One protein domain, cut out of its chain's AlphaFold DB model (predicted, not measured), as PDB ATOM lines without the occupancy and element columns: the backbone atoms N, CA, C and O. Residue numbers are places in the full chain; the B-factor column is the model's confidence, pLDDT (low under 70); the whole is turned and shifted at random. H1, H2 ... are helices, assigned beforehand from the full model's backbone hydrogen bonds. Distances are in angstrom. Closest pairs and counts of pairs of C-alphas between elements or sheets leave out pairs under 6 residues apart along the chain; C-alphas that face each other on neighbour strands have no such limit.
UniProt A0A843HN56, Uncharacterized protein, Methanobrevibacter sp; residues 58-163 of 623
ATOM      1  N   SER A  58     119.499 181.145 110.394       56.72
ATOM      2  CA  SER A  58     118.156 181.388 109.866       56.72
ATOM      3  C   SER A  58     117.563 182.685 110.438       56.72
ATOM      4  O   SER A  58     116.420 182.699 110.881       56.72
ATOM      5  N   ASP A  59     118.328 183.783 110.471       65.50
ATOM      6  CA  ASP A  59     117.890 185.087 111.029       65.50
ATOM      7  C   ASP A  59     116.522 185.567 110.488       65.50
ATOM      8  O   ASP A  59     115.812 186.341 111.130       65.50
ATOM      9  N   ASP A  60     116.136 185.120 109.292       72.19
ATOM     10  CA  ASP A  60     114.875 185.443 108.625       72.19
ATOM     11  C   ASP A  60     113.778 184.367 108.781       72.19
ATOM     12  O   ASP A  60     112.710 184.488 108.174       72.19
ATOM     13  N   GLY A  61     114.010 183.328 109.591       81.75
ATOM     14  CA  GLY A  61     113.132 182.162 109.747       81.75
ATOM     15  C   GLY A  61     113.096 181.261 108.508       81.75
ATOM     16  O   GLY A  61     112.194 180.432 108.350       81.75
ATOM     17  N   ILE A  62     114.041 181.448 107.586       83.75
ATOM     18  CA  ILE A  62     114.140 180.720 106.334       83.75
ATOM     19  C   ILE A  62     115.464 179.951 106.306       83.75
ATOM     20  O   ILE A  62     116.514 180.448 106.690       83.75
ATOM     21  N   LEU A  63     115.409 178.701 105.852       84.69
ATOM     22  CA  LEU A  63     116.568 177.849 105.618       84.69
ATOM     23  C   LEU A  63     116.720 177.601 104.123       84.69
ATOM     24  O   LEU A  63     115.986 176.813 103.509       84.69
ATOM     25  N   THR A  64     117.696 178.267 103.525       81.88
ATOM     26  CA  THR A  64     118.099 178.079 102.135       81.88
ATOM     27  C   THR A  64     118.761 176.711 101.918       81.88
ATOM     28  O   THR A  64     119.246 176.081 102.862       81.88
ATOM     29  N   PRO A  65     118.857 176.232 100.662       79.44
ATOM     30  CA  PRO A  65     119.592 175.004 100.347       79.44
ATOM     31  C   PRO A  65     121.026 174.976 100.897       79.44
ATOM     32  O   PRO A  65     121.515 173.918 101.291       79.44
ATOM     33  N   LEU A  66     121.702 176.129 100.952       71.00
ATOM     34  CA  LEU A  66     123.066 176.225 101.468       71.00
ATOM     35  C   LEU A  66     123.109 176.084 102.998       71.00
ATOM     36  O   LEU A  66     123.913 175.304 103.507       71.00
ATOM     37  N   GLU A  67     122.218 176.765 103.721       78.56
ATOM     38  CA  GLU A  67     122.103 176.643 105.185       78.56
ATOM     39  C   GLU A  67     121.707 175.227 105.598       78.56
ATOM     40  O   GLU A  67     122.277 174.680 106.539       78.56
ATOM     41  N   LYS A  68     120.836 174.560 104.830       81.88
ATOM     42  CA  LYS A  68     120.495 173.147 105.053       81.88
ATOM     43  C   LYS A  68     121.693 172.213 104.935       81.88
ATOM     44  O   LYS A  68     121.772 171.233 105.673       81.88
ATOM     45  N   ILE A  69     122.626 172.476 104.016       73.12
ATOM     46  CA  ILE A  69     123.858 171.682 103.897       73.12
ATOM     47  C   ILE A  69     124.726 171.863 105.145       73.12
ATOM     48  O   ILE A  69     125.253 170.877 105.664       73.12
ATOM     49  N   SER A  70     124.862 173.094 105.638       78.25
ATOM     50  CA  SER A  70     125.584 173.378 106.884       78.25
ATOM     51  C   SER A  70     124.911 172.713 108.085       78.25
ATOM     52  O   SER A  70     125.572 171.991 108.829       78.25
ATOM     53  N   LEU A  71     123.590 172.846 108.206       84.56
ATOM     54  CA  LEU A  71     122.787 172.215 109.251       84.56
ATOM     55  C   LEU A  71     122.896 170.686 109.219       84.56
ATOM     56  O   LEU A  71     122.988 170.036 110.255       84.56
ATOM     57  N   ARG A  72     122.928 170.090 108.021       83.88
ATOM     58  CA  ARG A  72     123.092 168.643 107.855       83.88
ATOM     59  C   ARG A  72     124.458 168.163 108.340       83.88
ATOM     60  O   ARG A  72     124.529 167.112 108.972       83.88
ATOM     61  N   LYS A  73     125.522 168.917 108.058       80.12
ATOM     62  CA  LYS A  73     126.865 168.615 108.574       80.12
ATOM     63  C   LYS A  73     126.915 168.723 110.091       80.12
ATOM     64  O   LYS A  73     127.499 167.851 110.726       80.12
ATOM     65  N   GLU A  74     126.273 169.740 110.664       83.62
ATOM     66  CA  GLU A  74     126.187 169.836 112.117       83.62
ATOM     67  C   GLU A  74     125.443 168.637 112.698       83.62
ATOM     68  O   GLU A  74     125.944 167.988 113.607       83.62
ATOM     69  N   TRP A  75     124.286 168.279 112.136       92.00
ATOM     70  CA  TRP A  75     123.519 167.125 112.598       92.00
ATOM     71  C   TRP A  75     124.340 165.821 112.580       92.00
ATOM     72  O   TRP A  75     124.226 164.977 113.477       92.00
ATOM     73  N   GLU A  76     125.203 165.645 111.576       86.69
ATOM     74  CA  GLU A  76     126.151 164.527 111.523       86.69
ATOM     75  C   GLU A  76     127.182 164.587 112.662       86.69
ATOM     76  O   GLU A  76     127.475 163.550 113.264       86.69
ATOM     77  N   GLY A  77     127.685 165.779 112.997       84.00
ATOM     78  CA  GLY A  77     128.545 166.019 114.159       84.00
ATOM     79  C   GLY A  77     127.841 165.731 115.489       84.00
ATOM     80  O   GLY A  77     128.369 164.982 116.312       84.00
ATOM     81  N   ILE A  78     126.616 166.226 115.659       91.88
ATOM     82  CA  ILE A  78     125.735 165.972 116.807       91.88
ATOM     83  C   ILE A  78     125.527 164.467 117.012       91.88
ATOM     84  O   ILE A  78     125.709 163.952 118.116       91.88
ATOM     85  N   THR A  79     125.224 163.734 115.938       91.62
ATOM     86  CA  THR A  79     125.013 162.278 115.986       91.62
ATOM     87  C   THR A  79     126.280 161.531 116.415       91.62
ATOM     88  O   THR A  79     126.209 160.595 117.214       91.62
ATOM     89  N   GLN A  80     127.450 161.935 115.910       84.88
ATOM     90  CA  GLN A  80     128.733 161.341 116.300       84.88
ATOM     91  C   GLN A  80     129.083 161.651 117.760       84.88
ATOM     92  O   GLN A  80     129.496 160.752 118.494       84.88
ATOM     93  N   SER A  81     128.886 162.901 118.188       81.31
ATOM     94  CA  SER A  81     129.139 163.339 119.563       81.31
ATOM     95  C   SER A  81     128.238 162.611 120.559       81.31
ATOM     96  O   SER A  81     128.715 162.100 121.569       81.31
ATOM     97  N   TYR A  82     126.947 162.470 120.244       92.25
ATOM     98  CA  TYR A  82     126.007 161.700 121.054       92.25
ATOM     99  C   TYR A  82     126.467 160.246 121.238       92.25
ATOM    100  O   TYR A  82     126.520 159.767 122.369       92.25
ATOM    101  N   ALA A  83     126.878 159.565 120.162       92.31
ATOM    102  CA  ALA A  83     127.371 158.190 120.253       92.31
ATOM    103  C   ALA A  83     128.634 158.077 121.129       92.31
ATOM    104  O   ALA A  83     128.727 157.187 121.970       92.31
ATOM    105  N   ALA A  84     129.584 159.006 120.980       86.81
ATOM    106  CA  ALA A  84     130.798 159.022 121.795       86.81
ATOM    107  C   ALA A  84     130.503 159.284 123.284       86.81
ATOM    108  O   ALA A  84     131.082 158.639 124.160       86.81
ATOM    109  N   LEU A  85     129.586 160.210 123.582       86.50
ATOM    110  CA  LEU A  85     129.174 160.506 124.953       86.50
ATOM    111  C   LEU A  85     128.382 159.362 125.580       86.50
ATOM    112  O   LEU A  85     128.543 159.131 126.773       86.50
ATOM    113  N   TYR A  86     127.595 158.618 124.799       93.31
ATOM    114  CA  TYR A  86     126.920 157.407 125.269       93.31
ATOM    115  C   TYR A  86     127.924 156.377 125.784       93.31
ATOM    116  O   TYR A  86     127.782 155.877 126.900       93.31
ATOM    117  N   ASP A  87     128.968 156.085 125.002       89.88
ATOM    118  CA  ASP A  87     129.992 155.111 125.385       89.88
ATOM    119  C   ASP A  87     130.698 155.530 126.686       89.88
ATOM    120  O   ASP A  87     130.850 154.725 127.611       89.88
ATOM    121  N   LEU A  88     131.055 156.814 126.803       84.00
ATOM    122  CA  LEU A  88     131.680 157.374 128.004       84.00
ATOM    123  C   LEU A  88     130.734 157.377 129.212       84.00
ATOM    124  O   LEU A  88     131.129 156.989 130.312       84.00
ATOM    125  N   ALA A  89     129.477 157.780 129.030       83.25
ATOM    126  CA  ALA A  89     128.467 157.764 130.084       83.25
ATOM    127  C   ALA A  89     128.179 156.333 130.557       83.25
ATOM    128  O   ALA A  89     128.023 156.105 131.755       83.25
ATOM    129  N   SER A  90     128.182 155.354 129.648       87.12
ATOM    130  CA  SER A  90     128.076 153.933 129.983       87.12
ATOM    131  C   SER A  90     129.258 153.462 130.827       87.12
ATOM    132  O   SER A  90     129.052 152.783 131.834       87.12
ATOM    133  N   GLU A  91     130.490 153.823 130.453       82.94
ATOM    134  CA  GLU A  91     131.697 153.493 131.225       82.94
ATOM    135  C   GLU A  91     131.632 154.082 132.644       82.94
ATOM    136  O   GLU A  91     132.006 153.428 133.620       82.94
ATOM    137  N   LYS A  92     131.103 155.304 132.764       76.44
ATOM    138  CA  LYS A  92     130.928 156.024 134.032       76.44
ATOM    139  C   LYS A  92     129.634 155.689 134.779       76.44
ATOM    140  O   LYS A  92     129.403 156.259 135.837       76.44
ATOM    141  N   GLN A  93     128.812 154.769 134.266       81.31
ATOM    142  CA  GLN A  93     127.520 154.380 134.851       81.31
ATOM    143  C   GLN A  93     126.526 155.548 135.019       81.31
ATOM    144  O   GLN A  93     125.672 155.531 135.902       81.31
ATOM    145  N   LEU A  94     126.602 156.547 134.137       77.94
ATOM    146  CA  LEU A  94     125.771 157.752 134.169       77.94
ATOM    147  C   LEU A  94     124.454 157.615 133.389       77.94
ATOM    148  O   LEU A  94     123.611 158.498 133.486       77.94
ATOM    149  N   LEU A  95     124.238 156.518 132.653       81.88
ATOM    150  CA  LEU A  95     123.084 156.361 131.748       81.88
ATOM    151  C   LEU A  95     121.707 156.438 132.432       81.88
ATOM    152  O   LEU A  95     120.720 156.754 131.783       81.88
ATOM    153  N   ASN A  96     121.630 156.148 133.733       78.25
ATOM    154  CA  ASN A  96     120.383 156.241 134.505       78.25
ATOM    155  C   ASN A  96     120.280 157.542 135.314       78.25
ATOM    156  O   ASN A  96     119.383 157.682 136.141       78.25
ATOM    157  N   THR A  97     121.235 158.457 135.150       74.44
ATOM    158  CA  THR A  97     121.217 159.744 135.846       74.44
ATOM    159  C   THR A  97     120.361 160.745 135.075       74.44
ATOM    160  O   THR A  97     120.316 160.664 133.845       74.44
ATOM    161  N   PRO A  98     119.738 161.722 135.753       71.81
ATOM    162  CA  PRO A  98     118.943 162.737 135.066       71.81
ATOM    163  C   PRO A  98     119.747 163.528 134.027       71.81
ATOM    164  O   PRO A  98     119.215 163.839 132.977       71.81
ATOM    165  N   TYR A  99     121.057 163.726 134.223       74.94
ATOM    166  CA  TYR A  99     121.925 164.359 133.219       74.94
ATOM    167  C   TYR A  99     121.910 163.628 131.872       74.94
ATOM    168  O   TYR A  99     121.849 164.260 130.821       74.94
ATOM    169  N   TRP A 100     121.990 162.291 131.904       86.38
ATOM    170  CA  TRP A 100     121.928 161.496 130.683       86.38
ATOM    171  C   TRP A 100     120.510 161.461 130.117       86.38
ATOM    172  O   TRP A 100     120.356 161.597 128.912       86.38
ATOM    173  N   VAL A 101     119.493 161.304 130.970       84.69
ATOM    174  CA  VAL A 101     118.083 161.280 130.543       84.69
ATOM    175  C   VAL A 101     117.700 162.587 129.841       84.69
ATOM    176  O   VAL A 101     117.152 162.532 128.746       84.69
ATOM    177  N   ASP A 102     118.068 163.738 130.407       81.62
ATOM    178  CA  ASP A 102     117.796 165.059 129.831       81.62
ATOM    179  C   ASP A 102     118.531 165.250 128.492       81.62
ATOM    180  O   ASP A 102     117.960 165.759 127.529       81.62
ATOM    181  N   TYR A 103     119.793 164.812 128.399       89.75
ATOM    182  CA  TYR A 103     120.554 164.863 127.146       89.75
ATOM    183  C   TYR A 103     119.987 163.930 126.070       89.75
ATOM    184  O   TYR A 103     119.926 164.295 124.893       89.75
ATOM    185  N   ASP A 104     119.555 162.735 126.469       94.88
ATOM    186  CA  ASP A 104     118.907 161.763 125.594       94.88
ATOM    187  C   ASP A 104     117.598 162.320 125.027       94.88
ATOM    188  O   ASP A 104     117.378 162.311 123.811       94.88
ATOM    189  N   GLU A 105     116.764 162.886 125.898       93.50
ATOM    190  CA  GLU A 105     115.508 163.523 125.521       93.50
ATOM    191  C   GLU A 105     115.733 164.724 124.593       93.50
ATOM    192  O   GLU A 105     115.082 164.809 123.547       93.50
ATOM    193  N   ALA A 106     116.689 165.606 124.902       89.50
ATOM    194  CA  ALA A 106     117.011 166.761 124.063       89.50
ATOM    195  C   ALA A 106     117.503 166.341 122.667       89.50
ATOM    196  O   ALA A 106     117.054 166.879 121.651       89.50
ATOM    197  N   PHE A 107     118.364 165.319 122.584       97.00
ATOM    198  CA  PHE A 107     118.829 164.776 121.305       97.00
ATOM    199  C   PHE A 107     117.677 164.217 120.458       97.00
ATOM    200  O   PHE A 107     117.576 164.519 119.263       97.00
ATOM    201  N   PHE A 108     116.797 163.399 121.047       97.06
ATOM    202  CA  PHE A 108     115.673 162.821 120.308       97.06
ATOM    203  C   PHE A 108     114.604 163.854 119.950       97.06
ATOM    204  O   PHE A 108     113.986 163.728 118.887       97.06
ATOM    205  N   THR A 109     114.425 164.885 120.772       95.44
ATOM    206  CA  THR A 109     113.533 166.012 120.490       95.44
ATOM    207  C   THR A 109     114.031 166.803 119.285       95.44
ATOM    208  O   THR A 109     113.301 166.909 118.296       95.44
ATOM    209  N   LEU A 110     115.303 167.219 119.284       95.62
ATOM    210  CA  LEU A 110     115.922 167.897 118.142       95.62
ATOM    211  C   LEU A 110     115.864 167.029 116.874       95.62
ATOM    212  O   LEU A 110     115.480 167.496 115.801       95.62
ATOM    213  N   LYS A 111     116.165 165.729 116.987       97.25
ATOM    214  CA  LYS A 111     116.041 164.781 115.868       97.25
ATOM    215  C   LYS A 111     114.627 164.754 115.291       97.25
ATOM    216  O   LYS A 111     114.447 164.786 114.074       97.25
ATOM    217  N   ASN A 112     113.624 164.613 116.152       96.31
ATOM    218  CA  ASN A 112     112.233 164.523 115.734       96.31
ATOM    219  C   ASN A 112     111.783 165.825 115.063       96.31
ATOM    220  O   ASN A 112     111.144 165.784 114.012       96.31
ATOM    221  N   TYR A 113     112.184 166.965 115.619       95.19
ATOM    222  CA  TYR A 113     111.918 168.271 115.040       95.19
ATOM    223  C   TYR A 113     112.499 168.395 113.619       95.19
ATOM    224  O   TYR A 113     111.746 168.578 112.660       95.19
ATOM    225  N   LEU A 114     113.804 168.146 113.450       94.25
ATOM    226  CA  LEU A 114     114.499 168.295 112.164       94.25
ATOM    227  C   LEU A 114     113.997 167.337 111.069       94.25
ATOM    228  O   LEU A 114     113.922 167.719 109.900       94.25
ATOM    229  N   PHE A 115     113.688 166.082 111.416       94.06
ATOM    230  CA  PHE A 115     113.369 165.035 110.431       94.06
ATOM    231  C   PHE A 115     111.878 164.775 110.242       94.06
ATOM    232  O   PHE A 115     111.503 164.214 109.219       94.06
ATOM    233  N   THR A 116     111.038 165.106 111.221       92.69
ATOM    234  CA  THR A 116     109.615 164.731 111.196       92.69
ATOM    235  C   THR A 116     108.697 165.941 111.225       92.69
ATOM    236  O   THR A 116     107.744 165.969 110.453       92.69
ATOM    237  N   GLN A 117     108.958 166.925 112.089       91.31
ATOM    238  CA  GLN A 117     108.073 168.087 112.219       91.31
ATOM    239  C   GLN A 117     108.315 169.102 111.100       91.31
ATOM    240  O   GLN A 117     107.414 169.375 110.313       91.31
ATOM    241  N   GLU A 118     109.549 169.588 110.982       89.88
ATOM    242  CA  GLU A 118     109.951 170.525 109.927       89.88
ATOM    243  C   GLU A 118     110.383 169.808 108.640       89.88
ATOM    244  O   GLU A 118     110.419 170.410 107.566       89.88
ATOM    245  N   ALA A 119     110.731 168.517 108.745       92.12
ATOM    246  CA  ALA A 119     111.206 167.685 107.634       92.12
ATOM    247  C   ALA A 119     112.283 168.396 106.782       92.12
ATOM    248  O   ALA A 119     112.309 168.309 105.551       92.12
ATOM    249  N   ILE A 120     113.190 169.125 107.446       91.00
ATOM    250  CA  ILE A 120     114.117 170.091 106.830       91.00
ATOM    251  C   ILE A 120     114.957 169.434 105.733       91.00
ATOM    252  O   ILE A 120     115.248 170.042 104.695       91.00
ATOM    253  N   PHE A 121     115.324 168.173 105.961       89.38
ATOM    254  CA  PHE A 121     116.214 167.402 105.102       89.38
ATOM    255  C   PHE A 121     115.507 166.553 104.034       89.38
ATOM    256  O   PHE A 121     116.204 165.911 103.247       89.38
ATOM    257  N   ASP A 122     114.170 166.545 103.966       90.25
ATOM    258  CA  ASP A 122     113.430 165.772 102.953       90.25
ATOM    259  C   ASP A 122     113.651 166.326 101.541       90.25
ATOM    260  O   ASP A 122     113.710 165.575 100.565       90.25
ATOM    261  N   ASN A 123     113.826 167.647 101.434       86.62
ATOM    262  CA  ASN A 123     114.205 168.311 100.196       86.62
ATOM    263  C   ASN A 123     115.353 169.301 100.431       86.62
ATOM    264  O   ASN A 123     115.156 170.414 100.924       86.62
ATOM    265  N   MET A 124     116.555 168.888 100.031       85.19
ATOM    266  CA  MET A 124     117.782 169.681 100.145       85.19
ATOM    267  C   MET A 124     117.917 170.760  99.058       85.19
ATOM    268  O   MET A 124     118.804 171.600  99.156       85.19
ATOM    269  N   GLU A 125     117.078 170.740  98.017       77.38
ATOM    270  CA  GLU A 125     117.172 171.657  96.871       77.38
ATOM    271  C   GLU A 125     116.238 172.867  96.994       77.38
ATOM    272  O   GLU A 125     116.438 173.876  96.317       77.38
ATOM    273  N   SER A 126     115.224 172.788  97.858       81.06
ATOM    274  CA  SER A 126     114.292 173.884  98.112       81.06
ATOM    275  C   SER A 126     114.562 174.559  99.445       81.06
ATOM    276  O   SER A 126     114.930 173.918 100.427       81.06
ATOM    277  N   THR A 127     114.281 175.853  99.500       83.50
ATOM    278  CA  THR A 127     114.175 176.596 100.750       83.50
ATOM    279  C   THR A 127     113.072 176.009 101.645       83.50
ATOM    280  O   THR A 127     112.008 175.650 101.140       83.50
ATOM    281  N   THR A 128     113.321 175.909 102.952       87.38
ATOM    282  CA  THR A 128     112.297 175.636 103.978       87.38
ATOM    283  C   THR A 128     112.034 176.922 104.741       87.38
ATOM    284  O   THR A 128     112.976 177.607 105.112       87.38
ATOM    285  N   VAL A 129     110.767 177.253 104.960       88.69
ATOM    286  CA  VAL A 129     110.376 178.285 105.924       88.69
ATOM    287  C   VAL A 129     110.055 177.550 107.215       88.69
ATOM    288  O   VAL A 129     109.268 176.604 107.163       88.69
ATOM    289  N   LEU A 130     110.689 177.941 108.315       87.75
ATOM    290  CA  LEU A 130     110.438 177.351 109.626       87.75
ATOM    291  C   LEU A 130     109.036 177.740 110.099       87.75
ATOM    292  O   LEU A 130     108.603 178.876 109.881       87.75
ATOM    293  N   ASN A 131     108.315 176.813 110.736       87.50
ATOM    294  CA  ASN A 131     107.008 177.149 111.306       87.50
ATOM    295  C   ASN A 131     107.145 178.111 112.491       87.50
ATOM    296  O   ASN A 131     106.325 179.021 112.634       87.50
ATOM    297  N   ASP A 132     108.187 177.916 113.300       86.69
ATOM    298  CA  ASP A 132     108.557 178.768 114.426       86.69
ATOM    299  C   ASP A 132     110.092 178.791 114.567       86.69
ATOM    300  O   ASP A 132     110.735 177.746 114.692       86.69
ATOM    301  N   LYS A 133     110.683 179.989 114.483       84.75
ATOM    302  CA  LYS A 133     112.134 180.197 114.601       84.75
ATOM    303  C   LYS A 133     112.598 180.130 116.054       84.75
ATOM    304  O   LYS A 133     113.660 179.571 116.306       84.75
ATOM    305  N   ASP A 134     111.804 180.635 116.992       83.62
ATOM    306  CA  ASP A 134     112.168 180.605 118.409       83.62
ATOM    307  C   ASP A 134     112.197 179.149 118.899       83.62
ATOM    308  O   ASP A 134     113.082 178.753 119.656       83.62
ATOM    309  N   GLU A 135     111.280 178.318 118.394       86.44
ATOM    310  CA  GLU A 135     111.270 176.877 118.659       86.44
ATOM    311  C   GLU A 135     112.493 176.163 118.046       86.44
ATOM    312  O   GLU A 135     113.099 175.304 118.691       86.44
ATOM    313  N   PHE A 136     112.901 176.544 116.826       86.62
ATOM    314  CA  PHE A 136     114.133 176.041 116.204       86.62
ATOM    315  C   PHE A 136     115.355 176.319 117.092       86.62
ATOM    316  O   PHE A 136     116.125 175.401 117.384       86.62
ATOM    317  N   ASP A 137     115.507 177.560 117.558       81.25
ATOM    318  CA  ASP A 137     116.633 177.973 118.403       81.25
ATOM    319  C   ASP A 137     116.604 177.290 119.764       81.25
ATOM    320  O   ASP A 137     117.634 176.817 120.255       81.25
ATOM    321  N   GLN A 138     115.412 177.175 120.351       83.19
ATOM    322  CA  GLN A 138     115.214 176.508 121.625       83.19
ATOM    323  C   GLN A 138     115.702 175.055 121.574       83.19
ATOM    324  O   GLN A 138     116.474 174.652 122.444       83.19
ATOM    325  N   TYR A 139     115.332 174.272 120.554       85.19
ATOM    326  CA  TYR A 139     115.753 172.867 120.475       85.19
ATOM    327  C   TYR A 139     117.265 172.694 120.288       85.19
ATOM    328  O   TYR A 139     117.848 171.747 120.827       85.19
ATOM    329  N   PHE A 140     117.927 173.600 119.561       85.88
ATOM    330  CA  PHE A 140     119.389 173.597 119.475       85.88
ATOM    331  C   PHE A 140     120.039 173.990 120.805       85.88
ATOM    332  O   PHE A 140     120.969 173.315 121.254       85.88
ATOM    333  N   SER A 141     119.531 175.032 121.463       77.94
ATOM    334  CA  SER A 141     120.026 175.491 122.763       77.94
ATOM    335  C   SER A 141     119.898 174.405 123.836       77.94
ATOM    336  O   SER A 141     120.870 174.087 124.523       77.94
ATOM    337  N   GLU A 142     118.733 173.761 123.940       78.69
ATOM    338  CA  GLU A 142     118.480 172.664 124.882       78.69
ATOM    339  C   GLU A 142     119.420 171.470 124.646       78.69
ATOM    340  O   GLU A 142     119.956 170.896 125.602       78.69
ATOM    341  N   TYR A 143     119.689 171.127 123.380       88.75
ATOM    342  CA  TYR A 143     120.661 170.090 123.029       88.75
ATOM    343  C   TYR A 143     122.080 170.436 123.511       88.75
ATOM    344  O   TYR A 143     122.707 169.628 124.203       88.75
ATOM    345  N   TYR A 144     122.609 171.619 123.185       81.12
ATOM    346  CA  TYR A 144     123.983 171.967 123.573       81.12
ATOM    347  C   TYR A 144     124.124 172.187 125.081       81.12
ATOM    348  O   TYR A 144     125.145 171.799 125.655       81.12
ATOM    349  N   HIS A 145     123.107 172.732 125.752       74.94
ATOM    350  CA  HIS A 145     123.115 172.857 127.209       74.94
ATOM    351  C   HIS A 145     123.179 171.491 127.894       74.94
ATOM    352  O   HIS A 145     124.063 171.250 128.720       74.94
ATOM    353  N   SER A 146     122.296 170.560 127.529       75.44
ATOM    354  CA  SER A 146     122.295 169.210 128.110       75.44
ATOM    355  C   SER A 146     123.586 168.434 127.793       75.44
ATOM    356  O   SER A 146     124.132 167.752 128.666       75.44
ATOM    357  N   GLN A 147     124.165 168.627 126.600       83.75
ATOM    358  CA  GLN A 147     125.473 168.073 126.234       83.75
ATOM    359  C   GLN A 147     126.594 168.540 127.177       83.75
ATOM    360  O   GLN A 147     127.472 167.752 127.551       83.75
ATOM    361  N   GLN A 148     126.598 169.818 127.564       75.69
ATOM    362  CA  GLN A 148     127.596 170.357 128.488       75.69
ATOM    363  C   GLN A 148     127.483 169.721 129.878       75.69
ATOM    364  O   GLN A 148     128.509 169.377 130.467       75.69
ATOM    365  N   PHE A 149     126.267 169.483 130.376       69.00
ATOM    366  CA  PHE A 149     126.063 168.831 131.672       69.00
ATOM    367  C   PHE A 149     126.595 167.399 131.705       69.00
ATOM    368  O   PHE A 149     127.300 167.028 132.647       69.00
ATOM    369  N   VAL A 150     126.332 166.605 130.663       76.56
ATOM    370  CA  VAL A 150     126.883 165.244 130.560       76.56
ATOM    371  C   VAL A 150     128.409 165.277 130.499       76.56
ATOM    372  O   VAL A 150     129.071 164.522 131.213       76.56
ATOM    373  N   ASN A 151     128.992 166.190 129.717       75.94
ATOM    374  CA  ASN A 151     130.444 166.374 129.668       75.94
ATOM    375  C   ASN A 151     131.031 166.742 131.034       75.94
ATOM    376  O   ASN A 151     132.056 166.185 131.438       75.94
ATOM    377  N   LEU A 152     130.383 167.647 131.767       67.25
ATOM    378  CA  LEU A 152     130.811 168.032 133.104       67.25
ATOM    379  C   LEU A 152     130.744 166.838 134.062       67.25
ATOM    380  O   LEU A 152     131.724 166.554 134.752       67.25
ATOM    381  N   ALA A 153     129.641 166.086 134.058       66.81
ATOM    382  CA  ALA A 153     129.472 164.894 134.886       66.81
ATOM    383  C   ALA A 153     130.546 163.828 134.592       66.81
ATOM    384  O   ALA A 153     131.161 163.297 135.522       66.81
ATOM    385  N   ILE A 154     130.840 163.572 133.310       72.00
ATOM    386  CA  ILE A 154     131.878 162.627 132.865       72.00
ATOM    387  C   ILE A 154     133.279 163.077 133.298       72.00
ATOM    388  O   ILE A 154     134.072 162.259 133.770       72.00
ATOM    389  N   THR A 155     133.607 164.359 133.113       64.56
ATOM    390  CA  THR A 155     134.971 164.882 133.321       64.56
ATOM    391  C   THR A 155     135.330 165.061 134.787       64.56
ATOM    392  O   THR A 155     136.487 164.882 135.165       64.56
ATOM    393  N   THR A 156     134.358 165.398 135.627       52.94
ATOM    394  CA  THR A 156     134.637 165.806 137.005       52.94
ATOM    395  C   THR A 156     134.272 164.762 138.056       52.94
ATOM    396  O   THR A 156     134.791 164.822 139.174       52.94
ATOM    397  N   GLY A 157     133.388 163.809 137.735       52.09
ATOM    398  CA  GLY A 157     132.772 162.943 138.744       52.09
ATOM    399  C   GLY A 157     132.068 163.742 139.854       52.09
ATOM    400  O   GLY A 157     131.994 163.264 140.984       52.09
ATOM    401  N   LEU A 158     131.625 164.981 139.563       44.28
ATOM    402  CA  LEU A 158     131.234 166.004 140.550       44.28
ATOM    403  C   LEU A 158     130.141 165.546 141.523       44.28
ATOM    404  O   LEU A 158     130.104 166.004 142.662       44.28
ATOM    405  N   ILE A 159     129.260 164.650 141.082       46.12
ATOM    406  CA  ILE A 159     128.065 164.240 141.828       46.12
ATOM    407  C   ILE A 159     128.450 163.503 143.117       46.12
ATOM    408  O   ILE A 159     127.928 163.825 144.182       46.12
ATOM    409  N   ASP A 160     129.456 162.625 143.060       43.31
ATOM    410  CA  ASP A 160     129.937 161.885 144.236       43.31
ATOM    411  C   ASP A 160     130.704 162.773 145.232       43.31
ATOM    412  O   ASP A 160     130.862 162.408 146.396       43.31
ATOM    413  N   LYS A 161     131.203 163.940 144.795       39.62
ATOM    414  CA  LYS A 161     132.002 164.850 145.637       39.62
ATOM    415  C   LYS A 161     131.227 166.044 146.188       39.62
ATOM    416  O   LYS A 161     131.644 166.573 147.214       39.62
ATOM    417  N   LEU A 162     130.142 166.465 145.535       42.47
ATOM    418  CA  LEU A 162     129.321 167.604 145.963       42.47
ATOM    419  C   LEU A 162     127.948 167.202 146.518       42.47
ATOM    420  O   LEU A 162     127.241 168.065 147.029       42.47
ATOM    421  N   GLY A 163     127.557 165.923 146.435       48.97
ATOM    422  CA  GLY A 163     126.251 165.465 146.925       48.97
ATOM    423  C   GLY A 163     125.064 166.087 146.181       48.97
ATOM    424  O   GLY A 163     123.963 166.128 146.719       48.97
TER     425      GLY A 163
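This is residues 58 to 163 of the 623 residues of an uncharacterized protein of Methanobrevibacter sp (UniProt A0A843HN56). Three long helices, H1, H2 and H3, lie side by side in an up-and-down bundle, each running against the one before, and residues 158 to 163, with short H4, stick out. The printed part has 106 residues, four named helices, H1 to H4, and no named strand: all helix. It is only just loose, close to compact, with a radius of gyration of the C-alphas of 15.8 A, a rod spanning 50 by 23 by 19 A.

H1, residues 65 to 91, touches H3, residues 133 to 156, with residues 85 to 89 alone; the closest C-alphas, Ala 89 and Ile 154, are 6.6 A apart. H2, residues 98 to 117, forms a hairpin with H3, closest at the C-alphas of Tyr 103 and Ser 146, 4.8 A, at a shallow tilt of 30 degrees, opposite ways. H1 and H2 are close but not clearly touching, the C-alphas of Ala 89 and Trp 100 being 7.6 A apart. H4, residues 158 to 162, is apart from H1 and H2. In the four helices every O i to N i+4 pair is within hydrogen-bond range.

H1 begins at C-alpha 65 (119.592, 175.004, 100.347) and is 39.5 A long, H2 25.9 A, H3 34.9 A; H4 ends at C-alpha 162 (129.321, 167.604, 145.963).

The printed part has no cut; the H2 to H3 link is long, and residues 155 to 163 are among those under pLDDT 70.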